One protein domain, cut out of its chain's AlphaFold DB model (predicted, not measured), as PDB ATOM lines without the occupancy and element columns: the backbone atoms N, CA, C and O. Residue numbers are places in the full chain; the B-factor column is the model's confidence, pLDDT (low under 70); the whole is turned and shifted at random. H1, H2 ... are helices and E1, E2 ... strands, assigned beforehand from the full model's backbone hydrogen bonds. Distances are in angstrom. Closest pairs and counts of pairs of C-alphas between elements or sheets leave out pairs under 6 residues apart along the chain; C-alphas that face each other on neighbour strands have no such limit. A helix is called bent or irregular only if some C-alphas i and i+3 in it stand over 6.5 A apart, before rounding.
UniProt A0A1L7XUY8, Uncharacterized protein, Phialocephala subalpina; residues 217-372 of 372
ATOM      1  N   PHE A 217      27.673  37.271  22.353       84.88
ATOM      2  CA  PHE A 217      26.670  36.212  22.423       84.88
ATOM      3  C   PHE A 217      25.292  36.790  22.143       84.88
ATOM      4  O   PHE A 217      24.908  37.779  22.766       84.88
ATOM      5  N   VAL A 218      24.565  36.189  21.206       85.88
ATOM      6  CA  VAL A 218      23.238  36.663  20.798       85.88
ATOM      7  C   VAL A 218      22.168  35.747  21.380       85.88
ATOM      8  O   VAL A 218      22.176  34.552  21.118       85.88
ATOM      9  N   PHE A 219      21.220  36.283  22.133       88.19
ATOM     10  CA  PHE A 219      20.091  35.518  22.654       88.19
ATOM     11  C   PHE A 219      18.810  36.044  22.035       88.19
ATOM     12  O   PHE A 219      18.480  37.224  22.170       88.19
ATOM     13  N   ASP A 220      18.115  35.164  21.320       85.81
ATOM     14  CA  ASP A 220      16.894  35.511  20.609       85.81
ATOM     15  C   ASP A 220      15.655  35.027  21.366       85.81
ATOM     16  O   ASP A 220      15.368  33.834  21.439       85.81
ATOM     17  N   THR A 221      14.922  35.972  21.942       86.25
ATOM     18  CA  THR A 221      13.692  35.761  22.711       86.25
ATOM     19  C   THR A 221      12.433  35.969  21.868       86.25
ATOM     20  O   THR A 221      11.322  35.884  22.392       86.25
ATOM     21  N   ARG A 222      12.580  36.216  20.558       80.69
ATOM     22  CA  ARG A 222      11.459  36.410  19.625       80.69
ATOM     23  C   ARG A 222      10.598  35.158  19.446       80.69
ATOM     24  O   ARG A 222       9.411  35.278  19.165       80.69
ATOM     25  N   GLY A 223      11.172  33.969  19.630       71.75
ATOM     26  CA  GLY A 223      10.515  32.711  19.262       71.75
ATOM     27  C   GLY A 223      10.372  32.556  17.738       71.75
ATOM     28  O   GLY A 223      10.749  33.441  16.970       71.75
ATOM     29  N   LYS A 224       9.856  31.411  17.271       65.00
ATOM     30  CA  LYS A 224       9.596  31.179  15.837       65.00
ATOM     31  C   LYS A 224       8.160  31.574  15.484       65.00
ATOM     32  O   LYS A 224       7.220  31.067  16.093       65.00
ATOM     33  N   LYS A 225       7.998  32.429  14.468       59.25
ATOM     34  CA  LYS A 225       6.691  32.830  13.921       59.25
ATOM     35  C   LYS A 225       5.966  31.611  13.323       59.25
ATOM     36  O   LYS A 225       6.567  30.867  12.551       59.25
ATOM     37  N   GLY A 226       4.686  31.420  13.657       50.12
ATOM     38  CA  GLY A 226       3.814  30.422  13.012       50.12
ATOM     39  C   GLY A 226       3.680  29.058  13.704       50.12
ATOM     40  O   GLY A 226       3.276  28.095  13.059       50.12
ATOM     41  N   TYR A 227       4.007  28.947  14.993       47.09
ATOM     42  CA  TYR A 227       3.978  27.658  15.698       47.09
ATOM     43  C   TYR A 227       2.571  27.173  16.091       47.09
ATOM     44  O   TYR A 227       2.342  25.967  16.163       47.09
ATOM     45  N   TYR A 228       1.618  28.086  16.306       48.78
ATOM     46  CA  TYR A 228       0.219  27.742  16.558       48.78
ATOM     47  C   TYR A 228      -0.683  28.353  15.477       48.78
ATOM     48  O   TYR A 228      -0.557  29.543  15.191       48.78
ATOM     49  N   PRO A 229      -1.619  27.581  14.884       50.34
ATOM     50  CA  PRO A 229      -2.486  28.060  13.801       50.34
ATOM     51  C   PRO A 229      -3.323  29.298  14.155       50.34
ATOM     52  O   PRO A 229      -3.700  30.050  13.259       50.34
ATOM     53  N   HIS A 230      -3.607  29.493  15.446       54.97
ATOM     54  CA  HIS A 230      -4.355  30.631  15.982       54.97
ATOM     55  C   HIS A 230      -3.457  31.770  16.495       54.97
ATOM     56  O   HIS A 230      -3.954  32.865  16.706       54.97
ATOM     57  N   TRP A 231      -2.143  31.558  16.612       54.47
ATOM     58  CA  TRP A 231      -1.167  32.579  17.011       54.47
ATOM     59  C   TRP A 231      -0.303  32.981  15.822       54.47
ATOM     60  O   TRP A 231       0.927  32.896  15.851       54.47
ATOM     61  N   LYS A 232      -0.952  33.380  14.725       52.28
ATOM     62  CA  LYS A 232      -0.242  33.810  13.510       52.28
ATOM     63  C   LYS A 232       0.677  35.014  13.752       52.28
ATOM     64  O   LYS A 232       1.655  35.162  13.017       52.28
ATOM     65  N   ASP A 233       0.419  35.779  14.814       55.78
ATOM     66  CA  ASP A 233       1.130  37.020  15.118       55.78
ATOM     67  C   ASP A 233       1.738  37.082  16.530       55.78
ATOM     68  O   ASP A 233       2.501  38.005  16.820       55.78
ATOM     69  N   GLU A 234       1.494  36.095  17.400       57.56
ATOM     70  CA  GLU A 234       2.093  36.107  18.737       57.56
ATOM     71  C   GLU A 234       3.525  35.577  18.702       57.56
ATOM     72  O   GLU A 234       3.810  34.471  18.234       57.56
ATOM     73  N   CYS A 235       4.443  36.389  19.216       63.91
ATOM     74  CA  CYS A 235       5.856  36.075  19.262       63.91
ATOM     75  C   CYS A 235       6.408  36.266  20.682       63.91
ATOM     76  O   CYS A 235       6.093  37.249  21.353       63.91
ATOM     77  N   GLY A 236       7.239  35.332  21.143       73.31
ATOM     78  CA  GLY A 236       7.803  35.310  22.491       73.31
ATOM     79  C   GLY A 236       8.158  33.893  22.945       73.31
ATOM     80  O   GLY A 236       7.595  32.911  22.466       73.31
ATOM     81  N   ILE A 237       9.117  33.777  23.864       78.12
ATOM     82  CA  ILE A 237       9.576  32.486  24.420       78.12
ATOM     83  C   ILE A 237       8.891  32.104  25.739       78.12
ATOM     84  O   ILE A 237       8.867  30.929  26.108       78.12
ATOM     85  N   HIS A 238       8.329  33.091  26.439       82.75
ATOM     86  CA  HIS A 238       7.724  32.933  27.758       82.75
ATOM     87  C   HIS A 238       6.251  33.307  27.712       82.75
ATOM     88  O   HIS A 238       5.865  34.278  27.060       82.75
ATOM     89  N   ALA A 239       5.452  32.548  28.451       80.62
ATOM     90  CA  ALA A 239       4.060  32.856  28.720       80.62
ATOM     91  C   ALA A 239       3.915  33.413  30.142       80.62
ATOM     92  O   ALA A 239       4.721  33.116  31.026       80.62
ATOM     93  N   TYR A 240       2.897  34.237  30.370       80.12
ATOM     94  CA  TYR A 240       2.663  34.928  31.640       80.12
ATOM     95  C   TYR A 240       2.524  33.970  32.837       80.12
ATOM     96  O   TYR A 240       2.974  34.251  33.950       80.12
ATOM     97  N   ASP A 241       1.939  32.797  32.610       80.00
ATOM     98  CA  ASP A 241       1.728  31.762  33.620       80.00
ATOM     99  C   ASP A 241       3.041  31.134  34.128       80.00
ATOM    100  O   ASP A 241       3.108  30.736  35.297       80.00
ATOM    101  N   VAL A 242       4.104  31.132  33.309       77.44
ATOM    102  CA  VAL A 242       5.468  30.723  33.710       77.44
ATOM    103  C   VAL A 242       5.949  31.552  34.902       77.44
ATOM    104  O   VAL A 242       6.620  31.043  35.796       77.44
ATOM    105  N   PHE A 243       5.543  32.820  34.963       84.25
ATOM    106  CA  PHE A 243       5.874  33.750  36.039       84.25
ATOM    107  C   PHE A 243       4.819  33.830  37.134       84.25
ATOM    108  O   PHE A 243       4.871  34.741  37.953       84.25
ATOM    109  N   SER A 244       3.862  32.905  37.169       82.44
ATOM    110  CA  SER A 244       2.845  32.854  38.223       82.44
ATOM    111  C   SER A 244       3.098  31.718  39.213       82.44
ATOM    112  O   SER A 244       2.957  31.922  40.415       82.44
ATOM    113  N   LYS A 245       3.509  30.535  38.734       80.69
ATOM    114  CA  LYS A 245       3.646  29.330  39.574       80.69
ATOM    115  C   LYS A 245       4.960  29.277  40.359       80.69
ATOM    116  O   LYS A 245       4.941  28.978  41.548       80.69
ATOM    117  N   ASP A 246       6.068  29.675  39.737       83.62
ATOM    118  CA  ASP A 246       7.418  29.473  40.286       83.62
ATOM    119  C   ASP A 246       8.190  30.788  40.465       83.62
ATOM    120  O   ASP A 246       9.385  30.883  40.191       83.62
ATOM    121  N   ARG A 247       7.506  31.838  40.940       88.69
ATOM    122  CA  ARG A 247       8.078  33.200  41.037       88.69
ATOM    123  C   ARG A 247       9.357  33.273  41.854       88.69
ATOM    124  O   ARG A 247      10.278  34.000  41.507       88.69
ATOM    125  N   HIS A 248       9.414  32.483  42.919       87.38
ATOM    126  CA  HIS A 248      10.560  32.411  43.814       87.38
ATOM    127  C   HIS A 248      11.815  31.811  43.155       87.38
ATOM    128  O   HIS A 248      12.912  32.009  43.669       87.38
ATOM    129  N   LEU A 249      11.668  31.122  42.017       87.94
ATOM    130  CA  LEU A 249      12.765  30.540  41.238       87.94
ATOM    131  C   LEU A 249      13.244  31.453  40.101       87.94
ATOM    132  O   LEU A 249      14.228  31.129  39.438       87.94
ATOM    133  N   VAL A 250      12.571  32.583  39.861       91.62
ATOM    134  CA  VAL A 250      12.931  33.540  38.809       91.62
ATOM    135  C   VAL A 250      13.692  34.714  39.435       91.62
ATOM    136  O   VAL A 250      13.125  35.445  40.252       91.62
ATOM    137  N   PRO A 251      14.971  34.939  39.076       92.44
ATOM    138  CA  PRO A 251      15.768  35.997  39.688       92.44
ATOM    139  C   PRO A 251      15.152  37.385  39.501       92.44
ATOM    140  O   PRO A 251      14.846  37.798  38.386       92.44
ATOM    141  N   GLY A 252      15.008  38.132  40.596       88.94
ATOM    142  CA  GLY A 252      14.546  39.523  40.564       88.94
ATOM    143  C   GLY A 252      13.054  39.712  40.284       88.94
ATOM    144  O   GLY A 252      12.600  40.852  40.238       88.94
ATOM    145  N   LEU A 253      12.283  38.635  40.115       91.00
ATOM    146  CA  LEU A 253      10.839  38.738  39.950       91.00
ATOM    147  C   LEU A 253      10.178  39.044  41.302       91.00
ATOM    148  O   LEU A 253      10.399  38.326  42.279       91.00
ATOM    149  N   SER A 254       9.359  40.097  41.354       90.31
ATOM    150  CA  SER A 254       8.612  40.473  42.561       90.31
ATOM    151  C   SER A 254       7.733  39.332  43.078       90.31
ATOM    152  O   SER A 254       7.283  38.472  42.318       90.31
ATOM    153  N   LEU A 255       7.440  39.352  44.374       89.31
ATOM    154  CA  LEU A 255       6.497  38.446  45.022       89.31
ATOM    155  C   LEU A 255       5.048  38.751  44.605       89.31
ATOM    156  O   LEU A 255       4.760  39.754  43.944       89.31
ATOM    157  N   SER A 256       4.123  37.824  44.891       87.88
ATOM    158  CA  SER A 256       2.695  37.921  44.510       87.88
ATOM    159  C   SER A 256       1.983  39.136  45.095       87.88
ATOM    160  O   SER A 256       1.018  39.608  44.510       87.88
ATOM    161  N   ASP A 257       2.481  39.651  46.212       90.62
ATOM    162  CA  ASP A 257       2.030  40.875  46.875       90.62
ATOM    163  C   ASP A 257       2.632  42.162  46.268       90.62
ATOM    164  O   ASP A 257       2.354  43.261  46.741       90.62
ATOM    165  N   GLY A 258       3.464  42.038  45.228       89.50
ATOM    166  CA  GLY A 258       4.150  43.150  44.574       89.50
ATOM    167  C   GLY A 258       5.459  43.570  45.247       89.50
ATOM    168  O   GLY A 258       6.173  44.400  44.682       89.50
ATOM    169  N   GLN A 259       5.818  42.989  46.397       93.00
ATOM    170  CA  GLN A 259       7.076  43.305  47.072       93.00
ATOM    171  C   GLN A 259       8.281  42.846  46.237       93.00
ATOM    172  O   GLN A 259       8.210  41.821  45.545       93.00
ATOM    173  N   PRO A 260       9.406  43.582  46.269       93.69
ATOM    174  CA  PRO A 260      10.615  43.170  45.569       93.69
ATOM    175  C   PRO A 260      11.153  41.849  46.140       93.69
ATOM    176  O   PRO A 260      11.009  41.561  47.328       93.69
ATOM    177  N   ALA A 261      11.804  41.049  45.292       93.62
ATOM    178  CA  ALA A 261      12.475  39.832  45.743       93.62
ATOM    179  C   ALA A 261      13.567  40.163  46.772       93.62
ATOM    180  O   ALA A 261      14.359  41.090  46.577       93.62
ATOM    181  N   SER A 262      13.642  39.383  47.853       95.50
ATOM    182  CA  SER A 262      14.710  39.551  48.845       95.50
ATOM    183  C   SER A 262      16.082  39.170  48.256       95.50
ATOM    184  O   SER A 262      16.145  38.301  47.382       95.50
ATOM    185  N   PRO A 263      17.202  39.737  48.750       96.25
ATOM    186  CA  PRO A 263      18.540  39.361  48.286       96.25
ATOM    187  C   PRO A 263      18.811  37.853  48.388       96.25
ATOM    188  O   PRO A 263      19.328  37.256  47.450       96.25
ATOM    189  N   VAL A 264      18.369  37.219  49.480       95.62
ATOM    190  CA  VAL A 264      18.508  35.770  49.699       95.62
ATOM    191  C   VAL A 264      17.742  34.972  48.643       95.62
ATOM    192  O   VAL A 264      18.263  34.005  48.095       95.62
ATOM    193  N   GLN A 265      16.517  35.385  48.309       93.81
ATOM    194  CA  GLN A 265      15.735  34.749  47.245       93.81
ATOM    195  C   GLN A 265      16.424  34.890  45.885       93.81
ATOM    196  O   GLN A 265      16.471  33.927  45.123       93.81
ATOM    197  N   VAL A 266      16.972  36.071  45.583       95.69
ATOM    198  CA  VAL A 266      17.718  36.298  44.339       95.69
ATOM    199  C   VAL A 266      18.936  35.379  44.269       95.69
ATOM    200  O   VAL A 266      19.132  34.717  43.252       95.69
ATOM    201  N   GLU A 267      19.722  35.276  45.340       95.12
ATOM    202  CA  GLU A 267      20.890  34.391  45.391       95.12
ATOM    203  C   GLU A 267      20.519  32.915  45.216       95.12
ATOM    204  O   GLU A 267      21.170  32.211  44.443       95.12
ATOM    205  N   LEU A 268      19.444  32.457  45.865       92.19
ATOM    206  CA  LEU A 268      18.935  31.093  45.706       92.19
ATOM    207  C   LEU A 268      18.465  30.823  44.273       92.19
ATOM    208  O   LEU A 268      18.819  29.795  43.697       92.19
ATOM    209  N   ALA A 269      17.720  31.750  43.667       92.38
ATOM    210  CA  ALA A 269      17.267  31.626  42.283       92.38
ATOM    211  C   ALA A 269      18.451  31.566  41.299       92.38
ATOM    212  O   ALA A 269      18.476  30.718  40.406       92.38
ATOM    213  N   ILE A 270      19.475  32.405  41.500       94.56
ATOM    214  CA  ILE A 270      20.707  32.380  40.700       94.56
ATOM    215  C   ILE A 270      21.479  31.071  40.908       94.56
ATOM    216  O   ILE A 270      21.943  30.484  39.935       94.56
ATOM    217  N   GLY A 271      21.601  30.574  42.142       92.44
ATOM    218  CA  GLY A 271      22.236  29.282  42.418       92.44
ATOM    219  C   GLY A 271      21.517  28.128  41.714       92.44
ATOM    220  O   GLY A 271      22.152  27.296  41.061       92.44
ATOM    221  N   ASN A 272      20.185  28.139  41.759       90.06
ATOM    222  CA  ASN A 272      19.341  27.140  41.113       90.06
ATOM    223  C   ASN A 272      19.438  27.177  39.580       90.06
ATOM    224  O   ASN A 272      19.354  26.121  38.959       90.06
ATOM    225  N   MET A 273      19.699  28.336  38.957       90.06
ATOM    226  CA  MET A 273      19.947  28.414  37.505       90.06
ATOM    227  C   MET A 273      21.125  27.550  37.044       90.06
ATOM    228  O   MET A 273      21.126  27.101  35.899       90.06
ATOM    229  N   PHE A 274      22.122  27.301  37.896       89.69
ATOM    230  CA  PHE A 274      23.294  26.476  37.568       89.69
ATOM    231  C   PHE A 274      23.220  25.053  38.137       89.69
ATOM    232  O   PHE A 274      24.139  24.261  37.919       89.69
ATOM    233  N   CYS A 275      22.153  24.708  38.862       86.50
ATOM    234  CA  CYS A 275      21.983  23.375  39.426       86.50
ATOM    235  C   CYS A 275      21.483  22.407  38.343       86.50
ATOM    236  O   CYS A 275      20.424  22.621  37.757       86.50
ATOM    237  N   ARG A 276      22.246  21.343  38.062       73.69
ATOM    238  CA  ARG A 276      21.855  20.288  37.106       73.69
ATOM    239  C   ARG A 276      21.013  19.183  37.735       73.69
ATOM    240  O   ARG A 276      20.158  18.618  37.062       73.69
ATOM    241  N   ASP A 277      21.253  18.912  39.013       71.00
ATOM    242  CA  ASP A 277      20.622  17.812  39.751       71.00
ATOM    243  C   ASP A 277      19.303  18.223  40.409       71.00
ATOM    244  O   ASP A 277      18.600  17.393  40.991       71.00
ATOM    245  N   ALA A 278      18.942  19.506  40.313       63.50
ATOM    246  CA  ALA A 278      17.623  19.951  40.696       63.50
ATOM    247  C   ALA A 278      16.619  19.268  39.763       63.50
ATOM    248  O   ALA A 278      16.437  19.657  38.614       63.50
ATOM    249  N   SER A 279      15.914  18.271  40.292       56.88
ATOM    250  CA  SER A 279      14.738  17.612  39.708       56.88
ATOM    251  C   SER A 279      13.573  18.567  39.389       56.88
ATOM    252  O   SER A 279      12.470  18.132  39.067       56.88
ATOM    253  N   GLN A 280      13.810  19.874  39.487       53.41
ATOM    254  CA  GLN A 280      12.876  20.949  39.246       53.41
ATOM    255  C   GLN A 280      12.956  21.343  37.767       53.41
ATOM    256  O   GLN A 280      13.963  21.914  37.337       53.41
ATOM    257  N   PRO A 281      11.905  21.102  36.967       52.91
ATOM    258  CA  PRO A 281      11.767  21.771  35.690       52.91
ATOM    259  C   PRO A 281      11.457  23.240  35.986       52.91
ATOM    260  O   PRO A 281      10.297  23.634  36.061       52.91
ATOM    261  N   ILE A 282      12.485  24.069  36.179       63.62
ATOM    262  CA  ILE A 282      12.277  25.514  36.228       63.62
ATOM    263  C   ILE A 282      11.891  25.899  34.803       63.62
ATOM    264  O   ILE A 282      12.744  26.018  33.923       63.62
ATOM    265  N   PHE A 283      10.586  26.024  34.561       73.00
ATOM    266  CA  PHE A 283      10.017  26.330  33.251       73.00
ATOM    267  C   PHE A 283      10.700  27.543  32.613       73.00
ATOM    268  O   PHE A 283      10.910  27.556  31.409       73.00
ATOM    269  N   PHE A 284      11.129  28.518  33.413       82.44
ATOM    270  CA  PHE A 284      11.948  29.630  32.941       82.44
ATOM    271  C   PHE A 284      13.341  29.181  32.453       82.44
ATOM    272  O   PHE A 284      13.677  29.405  31.294       82.44
ATOM    273  N   THR A 285      14.125  28.485  33.285       77.81
ATOM    274  CA  THR A 285      15.489  28.014  32.961       77.81
ATOM    275  C   THR A 285      15.532  27.098  31.742       77.81
ATOM    276  O   THR A 285      16.474  27.155  30.957       77.81
ATOM    277  N   ALA A 286      14.516  26.249  31.568       76.38
ATOM    278  CA  ALA A 286      14.452  25.326  30.441       76.38
ATOM    279  C   ALA A 286      14.134  26.032  29.111       76.38
ATOM    280  O   ALA A 286      14.623  25.607  28.064       76.38
ATOM    281  N   LYS A 287      13.320  27.095  29.151       82.25
ATOM    282  CA  LYS A 287      12.792  27.797  27.968       82.25
ATOM    283  C   LYS A 287      13.618  29.000  27.536       82.25
ATOM    284  O   LYS A 287      13.561  29.405  26.376       82.25
ATOM    285  N   ASP A 288      14.337  29.598  28.478       88.44
ATOM    286  CA  ASP A 288      15.085  30.817  28.240       88.44
ATOM    287  C   ASP A 288      16.476  30.535  27.638       88.44
ATOM    288  O   ASP A 288      17.288  29.864  28.281       88.44
ATOM    289  N   PRO A 289      16.808  31.072  26.447       87.00
ATOM    290  CA  PRO A 289      18.089  30.815  25.791       87.00
ATOM    291  C   PRO A 289      19.292  31.346  26.557       87.00
ATOM    292  O   PRO A 289      20.348  30.712  26.536       87.00
ATOM    293  N   LEU A 290      19.148  32.475  27.252       91.00
ATOM    294  CA  LEU A 290      20.228  33.031  28.056       91.00
ATOM    295  C   LEU A 290      20.496  32.131  29.261       91.00
ATOM    296  O   LEU A 290      21.636  31.742  29.514       91.00
ATOM    297  N   VAL A 291      19.441  31.787  30.000       90.75
ATOM    298  CA  VAL A 291      19.572  30.971  31.210       90.75
ATOM    299  C   VAL A 291      20.041  29.566  30.874       90.75
ATOM    300  O   VAL A 291      20.931  29.054  31.552       90.75
ATOM    301  N   LYS A 292      19.504  28.954  29.812       85.62
ATOM    302  CA  LYS A 292      19.965  27.646  29.356       85.62
ATOM    303  C   LYS A 292      21.442  27.689  29.002       85.62
ATOM    304  O   LYS A 292      22.187  26.821  29.451       85.62
ATOM    305  N   PHE A 293      21.875  28.696  28.243       85.44
ATOM    306  CA  PHE A 293      23.289  28.856  27.934       85.44
ATOM    307  C   PHE A 293      24.116  28.949  29.209       85.44
ATOM    308  O   PHE A 293      25.075  28.207  29.351       85.44
ATOM    309  N   PHE A 294      23.720  29.787  30.167       89.75
ATOM    310  CA  PHE A 294      24.429  29.921  31.439       89.75
ATOM    311  C   PHE A 294      24.474  28.614  32.223       89.75
ATOM    312  O   PHE A 294      25.537  28.256  32.718       89.75
ATOM    313  N   ASN A 295      23.384  27.852  32.274       86.69
ATOM    314  CA  ASN A 295      23.373  26.528  32.891       86.69
ATOM    315  C   ASN A 295      24.386  25.581  32.227       86.69
ATOM    316  O   ASN A 295      25.156  24.909  32.911       86.69
ATOM    317  N   GLU A 296      24.427  25.579  30.894       80.50
ATOM    318  CA  GLU A 296      25.379  24.788  30.117       80.50
ATOM    319  C   GLU A 296      26.816  25.275  30.286       80.50
ATOM    320  O   GLU A 296      27.742  24.462  30.230       80.50
ATOM    321  N   ILE A 297      27.000  26.577  30.542       79.94
ATOM    322  CA  ILE A 297      28.308  27.201  30.681       79.94
ATOM    323  C   ILE A 297      28.791  27.464  32.115       79.94
ATOM    324  O   ILE A 297      29.870  28.010  32.336       79.94
ATOM    325  N   GLY A 298      28.028  27.091  33.126       87.38
ATOM    326  CA  GLY A 298      28.406  27.320  34.514       87.38
ATOM    327  C   GLY A 298      28.651  28.800  34.897       87.38
ATOM    328  O   GLY A 298      28.776  29.711  34.069       87.38
ATOM    329  N   PRO A 299      28.762  29.075  36.202       91.75
ATOM    330  CA  PRO A 299      28.865  30.446  36.701       91.75
ATOM    331  C   PRO A 299      30.224  31.094  36.391       91.75
ATOM    332  O   PRO A 299      30.291  32.285  36.084       91.75
ATOM    333  N   GLU A 300      31.322  30.326  36.426       88.94
ATOM    334  CA  GLU A 300      32.670  30.880  36.242       88.94
ATOM    335  C   GLU A 300      32.873  31.437  34.827       88.94
ATOM    336  O   GLU A 300      33.399  32.538  34.664       88.94
ATOM    337  N   ASN A 301      32.439  30.717  33.791       84.50
ATOM    338  CA  ASN A 301      32.604  31.184  32.414       84.50
ATOM    339  C   ASN A 301      31.550  32.216  32.027       84.50
ATOM    340  O   ASN A 301      31.895  33.168  31.329       84.50
ATOM    341  N   ALA A 302      30.322  32.102  32.540       91.69
ATOM    342  CA  ALA A 302      29.328  33.156  32.366       91.69
ATOM    343  C   ALA A 302      29.842  34.502  32.912       91.69
ATOM    344  O   ALA A 302      29.681  35.535  32.266       91.69
ATOM    345  N   SER A 303      30.594  34.489  34.022       94.88
ATOM    346  CA  SER A 303      31.226  35.700  34.564       94.88
ATOM    347  C   SER A 303      32.277  36.347  33.660       94.88
ATOM    348  O   SER A 303      32.577  37.530  33.829       94.88
ATOM    349  N   LYS A 304      32.834  35.607  32.695       91.19
ATOM    350  CA  LYS A 304      33.864  36.085  31.757       91.19
ATOM    351  C   LYS A 304      33.263  36.704  30.494       91.19
ATOM    352  O   LYS A 304      34.011  37.289  29.710       91.19
ATOM    353  N   ILE A 305      31.948  36.596  30.302       91.31
ATOM    354  CA  ILE A 305      31.253  37.183  29.158       91.31
ATOM    355  C   ILE A 305      31.326  38.705  29.235       91.31
ATOM    356  O   ILE A 305      30.968  39.306  30.247       91.31
ATOM    357  N   ARG A 306      31.772  39.331  28.140       93.38
ATOM    358  CA  ARG A 306      31.883  40.795  28.040       93.38
ATOM    359  C   ARG A 306      30.833  41.442  27.152       93.38
ATOM    360  O   ARG A 306      30.515  42.608  27.375       93.38
ATOM    361  N   ASN A 307      30.298  40.720  26.169       91.06
ATOM    362  CA  ASN A 307      29.370  41.285  25.195       91.06
ATOM    363  C   ASN A 307      28.159  40.371  25.007       91.06
ATOM    364  O   ASN A 307      28.296  39.210  24.622       91.06
ATOM    365  N   ILE A 308      26.974  40.925  25.243       92.06
ATOM    366  CA  ILE A 308      25.695  40.248  25.048       92.06
ATOM    367  C   ILE A 308      24.834  41.076  24.099       92.06
ATOM    368  O   ILE A 308      24.793  42.308  24.167       92.06
ATOM    369  N   GLN A 309      24.138  40.388  23.205       91.06
ATOM    370  CA  GLN A 309      23.104  40.936  22.349       91.06
ATOM    371  C   GLN A 309      21.797  40.205  22.632       91.06
ATOM    372  O   GLN A 309      21.745  38.984  22.580       91.06
ATOM    373  N   MET A 310      20.735  40.946  22.903       90.88
ATOM    374  CA  MET A 310      19.404  40.398  23.118       90.88
ATOM    375  C   MET A 310      18.523  40.818  21.949       90.88
ATOM    376  O   MET A 310      18.459  42.007  21.636       90.88
ATOM    377  N   LYS A 311      17.855  39.868  21.302       88.50
ATOM    378  CA  LYS A 311      16.859  40.117  20.254       88.50
ATOM    379  C   LYS A 311      15.495  39.712  20.804       88.50
ATOM    380  O   LYS A 311      15.385  38.616  21.334       88.50
ATOM    381  N   GLY A 312      14.475  40.563  20.717       85.75
ATOM    382  CA  GLY A 312      13.159  40.254  21.287       85.75
ATOM    383  C   GLY A 312      12.054  41.217  20.868       85.75
ATOM    384  O   GLY A 312      12.318  42.303  20.356       85.75
ATOM    385  N   TYR A 313      10.801  40.837  21.112       84.00
ATOM    386  CA  TYR A 313       9.648  41.726  20.939       84.00
ATOM    387  C   TYR A 313       9.393  42.495  22.235       84.00
ATOM    388  O   TYR A 313       9.181  41.883  23.276       84.00
ATOM    389  N   PHE A 314       9.441  43.832  22.216       78.56
ATOM    390  CA  PHE A 314       9.259  44.634  23.440       78.56
ATOM    391  C   PHE A 314       7.820  44.651  23.944       78.56
ATOM    392  O   PHE A 314       7.597  44.593  25.152       78.56
ATOM    393  N   LYS A 315       6.871  44.729  23.012       69.88
ATOM    394  CA  LYS A 315       5.441  44.605  23.275       69.88
ATOM    395  C   LYS A 315       5.013  43.207  22.841       69.88
ATOM    396  O   LYS A 315       5.391  42.783  21.752       69.88
ATOM    397  N   THR A 316       4.259  42.513  23.679       60.28
ATOM    398  CA  THR A 316       3.462  41.358  23.249       60.28
ATOM    399  C   THR A 316       2.003  41.761  23.117       60.28
ATOM    400  O   THR A 316       1.655  42.862  23.541       60.28
ATOM    401  N   ALA A 317       1.223  40.893  22.463       51.66
ATOM    402  CA  ALA A 317      -0.170  41.067  22.048       51.66
ATOM    403  C   ALA A 317      -1.003  41.953  22.985       51.66
ATOM    404  O   ALA A 317      -0.860  41.878  24.215       51.66
ATOM    405  N   ASP A 318      -1.828  42.796  22.359       52.72
ATOM    406  CA  ASP A 318      -2.633  43.850  22.969       52.72
ATOM    407  C   ASP A 318      -3.282  43.412  24.288       52.72
ATOM    408  O   ASP A 318      -3.701  42.268  24.473       52.72
ATOM    409  N   GLU A 319      -3.350  44.342  25.244       52.38
ATOM    410  CA  GLU A 319      -4.023  44.149  26.539       52.38
ATOM    411  C   GLU A 319      -5.504  43.769  26.406       52.38
ATOM    412  O   GLU A 319      -6.107  43.319  27.379       52.38
ATOM    413  N   ASP A 320      -6.040  43.880  25.192       53.56
ATOM    414  CA  ASP A 320      -7.432  43.672  24.829       53.56
ATOM    415  C   ASP A 320      -7.804  42.203  24.563       53.56
ATOM    416  O   ASP A 320      -8.990  41.892  24.429       53.56
ATOM    417  N   GLU A 321      -6.844  41.269  24.502       55.34
ATOM    418  CA  GLU A 321      -7.188  39.860  24.291       55.34
ATOM    419  C   GLU A 321      -7.694  39.174  25.579       55.34
ATOM    420  O   GLU A 321      -6.989  39.112  26.591       55.34
ATOM    421  N   PRO A 322      -8.896  38.562  25.558       52.88
ATOM    422  CA  PRO A 322      -9.529  37.954  26.733       52.88
ATOM    423  C   PRO A 322      -8.872  36.641  27.197       52.88
ATOM    424  O   PRO A 322      -9.356  36.002  28.140       52.88
ATOM    425  N   SER A 323      -7.787  36.200  26.553       56.53
ATOM    426  CA  SER A 323      -7.108  34.959  26.912       56.53
ATOM    427  C   SER A 323      -6.257  35.174  28.178       56.53
ATOM    428  O   SER A 323      -5.152  35.711  28.183       56.53
ATOM    429  N   LYS A 324      -6.816  34.777  29.327       58.94
ATOM    430  CA  LYS A 324      -6.130  34.837  30.635       58.94
ATOM    431  C   LYS A 324      -4.945  33.868  30.747       58.94
ATOM    432  O   LYS A 324      -4.181  33.954  31.706       58.94
ATOM    433  N   TYR A 325      -4.812  32.926  29.816       64.19
ATOM    434  CA  TYR A 325      -3.865  31.818  29.883       64.19
ATOM    435  C   TYR A 325      -2.942  31.835  28.670       64.19
ATOM    436  O   TYR A 325      -3.388  32.097  27.562       64.19
ATOM    437  N   ASN A 326      -1.667  31.514  28.886       67.31
ATOM    438  CA  ASN A 326      -0.626  31.453  27.857       67.31
ATOM    439  C   ASN A 326      -0.310  32.764  27.117       67.31
ATOM    440  O   ASN A 326       0.388  32.722  26.109       67.31
ATOM    441  N   ARG A 327      -0.740  33.924  27.633       76.38
ATOM    442  CA  ARG A 327      -0.381  35.220  27.045       76.38
ATOM    443  C   ARG A 327       1.137  35.372  26.996       76.38
ATOM    444  O   ARG A 327       1.792  35.336  28.043       76.38
ATOM    445  N   LEU A 328       1.694  35.541  25.800       78.50
ATOM    446  CA  LEU A 328       3.126  35.767  25.649       78.50
ATOM    447  C   LEU A 328       3.526  37.082  26.311       78.50
ATOM    448  O   LEU A 328       2.789  38.071  26.287       78.50
ATOM    449  N   ILE A 329       4.718  37.103  26.897       81.88
ATOM    450  CA  ILE A 329       5.262  38.298  27.536       81.88
ATOM    451  C   ILE A 329       6.355  38.938  26.688       81.88
ATOM    452  O   ILE A 329       7.250  38.279  26.156       81.88
ATOM    453  N   GLY A 330       6.276  40.259  26.568       83.75
ATOM    454  CA  GLY A 330       7.276  41.041  25.869       83.75
ATOM    455  C   GLY A 330       8.583  41.074  26.639       83.75
ATOM    456  O   GLY A 330       8.623  40.994  27.867       83.75
ATOM    457  N   MET A 331       9.664  41.289  25.903       86.88
ATOM    458  CA  MET A 331      11.001  41.494  26.431       86.88
ATOM    459  C   MET A 331      11.037  42.594  27.499       86.88
ATOM    460  O   MET A 331      11.800  42.463  28.447       86.88
ATOM    461  N   GLY A 332      10.163  43.608  27.425       85.81
ATOM    462  CA  GLY A 332      10.022  44.622  28.477       85.81
ATOM    463  C   GLY A 332       9.763  44.037  29.874       85.81
ATOM    464  O   GLY A 332      10.355  44.502  30.842       85.81
ATOM    465  N   HIS A 333       8.965  42.969  29.972       85.56
ATOM    466  CA  HIS A 333       8.686  42.277  31.236       85.56
ATOM    467  C   HIS A 333       9.842  41.376  31.694       85.56
ATOM    468  O   HIS A 333       9.984  41.112  32.885       85.56
ATOM    469  N   ILE A 334      10.675  40.903  30.762       89.31
ATOM    470  CA  ILE A 334      11.794  39.993  31.045       89.31
ATOM    471  C   ILE A 334      13.077  40.776  31.382       89.31
ATOM    472  O   ILE A 334      13.943  40.288  32.103       89.31
ATOM    473  N   LEU A 335      13.208  42.017  30.905       90.31
ATOM    474  CA  LEU A 335      14.395  42.850  31.120       90.31
ATOM    475  C   LEU A 335      14.801  43.022  32.594       90.31
ATOM    476  O   LEU A 335      16.003  42.934  32.859       90.31
ATOM    477  N   PRO A 336      13.884  43.224  33.564       91.06
ATOM    478  CA  PRO A 336      14.257  43.263  34.978       91.06
ATOM    479  C   PRO A 336      14.923  41.963  35.451       91.06
ATOM    480  O   PRO A 336      15.947  42.011  36.130       91.06
ATOM    481  N   ILE A 337      14.415  40.808  35.009       93.25
ATOM    482  CA  ILE A 337      14.967  39.484  35.334       93.25
ATOM    483  C   ILE A 337      16.383  39.351  34.766       93.25
ATOM    484  O   ILE A 337      17.322  39.008  35.486       93.25
ATOM    485  N   TYR A 338      16.571  39.685  33.485       94.75
ATOM    486  CA  TYR A 338      17.895  39.656  32.859       94.75
ATOM    487  C   TYR A 338      18.870  40.633  33.498       94.75
ATOM    488  O   TYR A 338      20.036  40.295  33.675       94.75
ATOM    489  N   THR A 339      18.403  41.814  33.896       94.56
ATOM    490  CA  THR A 339      19.228  42.788  34.614       94.56
ATOM    491  C   THR A 339      19.743  42.181  35.915       94.56
ATOM    492  O   THR A 339      20.948  42.210  36.163       94.56
ATOM    493  N   THR A 340      18.875  41.538  36.700       95.69
ATOM    494  CA  THR A 340      19.290  40.827  37.916       95.69
ATOM    495  C   THR A 340      20.283  39.706  37.606       95.69
ATOM    496  O   THR A 340      21.333  39.623  38.243       95.69
ATOM    497  N   ILE A 341      20.030  38.891  36.582       96.12
ATOM    498  CA  ILE A 341      20.954  37.826  36.165       96.12
ATOM    499  C   ILE A 341      22.326  38.395  35.790       96.12
ATOM    500  O   ILE A 341      23.347  37.910  36.276       96.12
ATOM    501  N   PHE A 342      22.383  39.439  34.963       96.31
ATOM    502  CA  PHE A 342      23.645  40.040  34.536       96.31
ATOM    503  C   PHE A 342      24.433  40.623  35.709       96.31
ATOM    504  O   PHE A 342      25.654  40.487  35.724       96.31
ATOM    505  N   ASN A 343      23.758  41.200  36.707       95.62
ATOM    506  CA  ASN A 343      24.401  41.743  37.910       95.62
ATOM    507  C   ASN A 343      25.115  40.667  38.721       95.62
ATOM    508  O   ASN A 343      26.237  40.875  39.175       95.62
ATOM    509  N   HIS A 344      24.462  39.522  38.907       96.44
ATOM    510  CA  HIS A 344      24.988  38.459  39.756       96.44
ATOM    511  C   HIS A 344      25.973  37.550  39.012       96.44
ATOM    512  O   HIS A 344      26.971  37.109  39.587       96.44
ATOM    513  N   VAL A 345      25.708  37.280  37.734       95.81
ATOM    514  CA  VAL A 345      26.448  36.294  36.942       95.81
ATOM    515  C   VAL A 345      27.544  36.950  36.109       95.81
ATOM    516  O   VAL A 345      28.704  36.556  36.201       95.81
ATOM    517  N   CYS A 346      27.208  37.957  35.303       96.00
ATOM    518  CA  CYS A 346      28.090  38.516  34.275       96.00
ATOM    519  C   CYS A 346      28.874  39.727  34.793       96.00
ATOM    520  O   CYS A 346      28.757  40.832  34.266       96.00
ATOM    521  N   LYS A 347      29.709  39.516  35.816       94.25
ATOM    522  CA  LYS A 347      30.466  40.592  36.490       94.25
ATOM    523  C   LYS A 347      31.372  41.406  35.558       94.25
ATOM    524  O   LYS A 347      31.681  42.548  35.862       94.25
ATOM    525  N   ASN A 348      31.797  40.824  34.435       94.62
ATOM    526  CA  ASN A 348      32.646  41.486  33.442       94.62
ATOM    527  C   ASN A 348      31.878  41.986  32.206       94.62
ATOM    528  O   ASN A 348      32.511  42.297  31.193       94.62
ATOM    529  N   LEU A 349      30.542  42.044  32.247       95.25
ATOM    530  CA  LEU A 349      29.736  42.508  31.121       95.25
ATOM    531  C   LEU A 349      30.028  43.987  30.830       95.25
ATOM    532  O   LEU A 349      29.762  44.849  31.660       95.25
ATOM    533  N   ARG A 350      30.544  44.277  29.633       94.12
ATOM    534  CA  ARG A 350      30.875  45.634  29.169       94.12
ATOM    535  C   ARG A 350      29.839  46.191  28.205       94.12
ATOM    536  O   ARG A 350      29.599  47.391  28.176       94.12
ATOM    537  N   ARG A 351      29.238  45.325  27.387       92.75
ATOM    538  CA  ARG A 351      28.295  45.734  26.345       92.75
ATOM    539  C   ARG A 351      27.049  44.866  26.367       92.75
ATOM    540  O   ARG A 351      27.134  43.657  26.159       92.75
ATOM    541  N   LEU A 352      25.895  45.508  26.527       93.25
ATOM    542  CA  LEU A 352      24.581  44.907  26.330       93.25
ATOM    543  C   LEU A 352      23.877  45.637  25.181       93.25
ATOM    544  O   LEU A 352      23.546  46.815  25.277       93.25
ATOM    545  N   SER A 353      23.677  44.950  24.060       90.81
ATOM    546  CA  SER A 353      22.935  45.503  22.919       90.81
ATOM    547  C   SER A 353      21.548  44.884  22.881       90.81
ATOM    548  O   SER A 353      21.424  43.665  22.939       90.81
ATOM    549  N   ILE A 354      20.510  45.705  22.792       90.44
ATOM    550  CA  ILE A 354      19.129  45.239  22.739       90.44
ATOM    551  C   ILE A 354      18.544  45.621  21.382       90.44
ATOM    552  O   ILE A 354      18.460  46.795  21.023       90.44
ATOM    553  N   PHE A 355      18.142  44.606  20.632       86.81
ATOM    554  CA  PHE A 355      17.473  44.739  19.351       86.81
ATOM    555  C   PHE A 355      16.011  44.394  19.543       86.81
ATOM    556  O   PHE A 355      15.680  43.308  20.029       86.81
ATOM    557  N   TYR A 356      15.145  45.315  19.146       80.62
ATOM    558  CA  TYR A 356      13.721  45.068  19.158       80.62
ATOM    559  C   TYR A 356      13.159  45.140  17.752       80.62
ATOM    560  O   TYR A 356      13.503  46.017  16.958       80.62
ATOM    561  N   ASP A 357      12.289  44.188  17.460       70.62
ATOM    562  CA  ASP A 357      11.550  44.142  16.212       70.62
ATOM    563  C   ASP A 357      10.169  44.760  16.467       70.62
ATOM    564  O   ASP A 357       9.375  44.241  17.255       70.62
ATOM    565  N   LYS A 358       9.904  45.931  15.883       62.75
ATOM    566  CA  LYS A 358       8.555  46.506  15.835       62.75
ATOM    567  C   LYS A 358       7.966  46.146  14.483       62.75
ATOM    568  O   LYS A 358       8.199  46.908  13.558       62.75
ATOM    569  N   CYS A 359       7.229  45.039  14.370       53.00
ATOM    570  CA  CYS A 359       6.425  44.699  13.183       53.00
ATOM    571  C   CYS A 359       7.022  45.210  11.844       53.00
ATOM    572  O   CYS A 359       6.353  45.939  11.116       53.00
ATOM    573  N   GLY A 360       8.299  44.906  11.553       47.91
ATOM    574  CA  GLY A 360       8.972  45.331  10.312       47.91
ATOM    575  C   GLY A 360       9.933  46.533  10.391       47.91
ATOM    576  O   GLY A 360      10.542  46.869   9.378       47.91
ATOM    577  N   LEU A 361      10.137  47.158  11.555       45.00
ATOM    578  CA  LEU A 361      11.172  48.175  11.790       45.00
ATOM    579  C   LEU A 361      12.114  47.722  12.914       45.00
ATOM    580  O   LEU A 361      11.720  47.621  14.080       45.00
ATOM    581  N   LEU A 362      13.376  47.466  12.556       47.59
ATOM    582  CA  LEU A 362      14.430  47.094  13.497       47.59
ATOM    583  C   LEU A 362      14.926  48.347  14.233       47.59
ATOM    584  O   LEU A 362      15.577  49.210  13.643       47.59
ATOM    585  N   GLY A 363      14.637  48.441  15.529       56.56
ATOM    586  CA  GLY A 363      15.210  49.458  16.404       56.56
ATOM    587  C   GLY A 363      16.383  48.890  17.199       56.56
ATOM    588  O   GLY A 363      16.273  47.819  17.801       56.56
ATOM    589  N   MET A 364      17.507  49.607  17.230       61.38
ATOM    590  CA  MET A 364      18.644  49.274  18.091       61.38
ATOM    591  C   MET A 364      18.661  50.210  19.296       61.38
ATOM    592  O   MET A 364      18.756  51.425  19.143       61.38
ATOM    593  N   MET A 365      18.621  49.641  20.497       62.88
ATOM    594  CA  MET A 365      18.914  50.353  21.734       62.88
ATOM    595  C   MET A 365      20.222  49.801  22.298       62.88
ATOM    596  O   MET A 365      20.313  48.634  22.685       62.88
ATOM    597  N   ILE A 366      21.262  50.633  22.322       57.78
ATOM    598  CA  ILE A 366      22.514  50.285  22.991       57.78
ATOM    599  C   ILE A 366      22.394  50.758  24.437       57.78
ATOM    600  O   ILE A 366      22.404  51.957  24.700       57.78
ATOM    601  N   LEU A 367      22.301  49.814  25.371       57.94
ATOM    602  CA  LEU A 367      22.499  50.095  26.788       57.94
ATOM    603  C   LEU A 367      23.984  49.885  27.085       57.94
ATOM    604  O   LEU A 367      24.451  48.773  27.341       57.94
ATOM    605  N   MET A 368      24.748  50.974  26.987       47.72
ATOM    606  CA  MET A 368      26.111  51.014  27.506       47.72
ATOM    607  C   MET A 368      26.000  50.976  29.021       47.72
ATOM    608  O   MET A 368      25.454  51.888  29.641       47.72
ATOM    609  N   ARG A 369      26.458  49.880  29.613       47.91
ATOM    610  CA  ARG A 369      26.581  49.797  31.053       47.91
ATOM    611  C   ARG A 369      27.927  50.403  31.427       47.91
ATOM    612  O   ARG A 369      28.930  49.702  31.409       47.91
ATOM    613  N   ASP A 370      27.930  51.679  31.794       41.56
ATOM    614  CA  ASP A 370      28.983  52.225  32.652       41.56
ATOM    615  C   ASP A 370      28.669  51.778  34.087       41.56
ATOM    616  O   ASP A 370      28.193  52.545  34.919       41.56
ATOM    617  N   LEU A 371      28.835  50.480  34.362       43.56
ATOM    618  CA  LEU A 371      28.999  50.044  35.744       43.56
ATOM    619  C   LEU A 371      30.444  50.295  36.124       43.56
ATOM    620  O   LEU A 371      31.332  49.535  35.739       43.56
ATOM    621  N   THR A 372      30.644  51.386  36.843       38.00
ATOM    622  CA  THR A 372      31.850  51.633  37.630       38.00
ATOM    623  C   THR A 372      32.067  50.547  38.668       38.00
ATOM    624  O   THR A 372      31.068  50.205  39.349       38.00
TER     625      THR A 372
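What this domain is: This is residues 217 to 372 of the 372 residues of an uncharacterized protein of Phialocephala subalpina (UniProt A0A1L7XUY8). A four-stranded sheet has H4 over E1 and H5 over E2 and E3 on one face, making two layers; E4 is left uncovered. H2 lies crosswise beyond these helices, away from the sheet, and three long loops join parts. The 156 printed residues, under half in named elements, run E1 H1 H2 H3 H4 E2 H5 E3 E4: five helices and four strands, class mixed. The sheet, order E1 E2 E3 E4, is mixed; the whole is compact, radius of gyration of the C-alphas 15.7 A, spans 42 by 33 by 28 A.

How they stand to each other: E1, residues 217 to 220, and E2, 307 to 312, are parallel, N 219 to O 309 at 2.8 A. E2 and E3, residues 351 to 358, are parallel, N 310 to O 353 at 2.8 A. E3 and E4, residues 361 to 368, form an antiparallel hairpin, N 361 to O 358 at 2.8 A. H5, residues 331 to 345, is on the sheet at a height of 10.9 A, closest C-alphas Gly 312 and Met 331, 5.7 A; E2, H5, E3 is a strand-helix-strand unit, parallel neighbour strands with a helix between, its crossover right-handed. H4, residues 289 to 302, is on the same face, closest C-alphas Phe 219 and Leu 290, 5.9 A. H1, residues 242 to 245, H2, 263 to 273, and H3, 283 to 287, are between E1 and E2 with H4, a second such unit. H2 only just touches H5, 3 pairs of C-alphas within 8 A, about perpendicular at 88 degrees, Ile 270 to Ile 341 closest at 7.1 A. H3 and H4 touch only at the corner, C-alphas of Thr 285 and Val 291 closest at 5.3 A; H1 and H3 only just touch, with 3 pairs, Val 242 to Phe 283 closest at 6.3 A. O i to N i+4 pairs are within hydrogen-bond range throughout H2 and H3, in 7 of 10 in H4 and 9 of 11 in H5; H1 is too short for one.

Where its parts are: E1 begins at C-alpha 217 (26.670, 36.212, 22.423); E4, 21.9 A long, ends at C-alpha 368 (26.111, 51.014, 27.506). E3 is 22.4 A long, H5 19.4 A, E2 16.7 A and H2 15.4 A. H4 is irregular, C-alphas 296 and 299 being 9.4 A apart; H5 is only just irregular, 333 and 336 being 6.8 A apart.

The domain as a whole: C-alphas 229 and 372 are farthest apart, 48.0 A. The printed part has no cut; links E1 to H1, H1 to H2 and E2 to H5 are long. pLDDT is under 70 in residues 224 to 235, 278 to 282, 315 to 326 and 358 to 372.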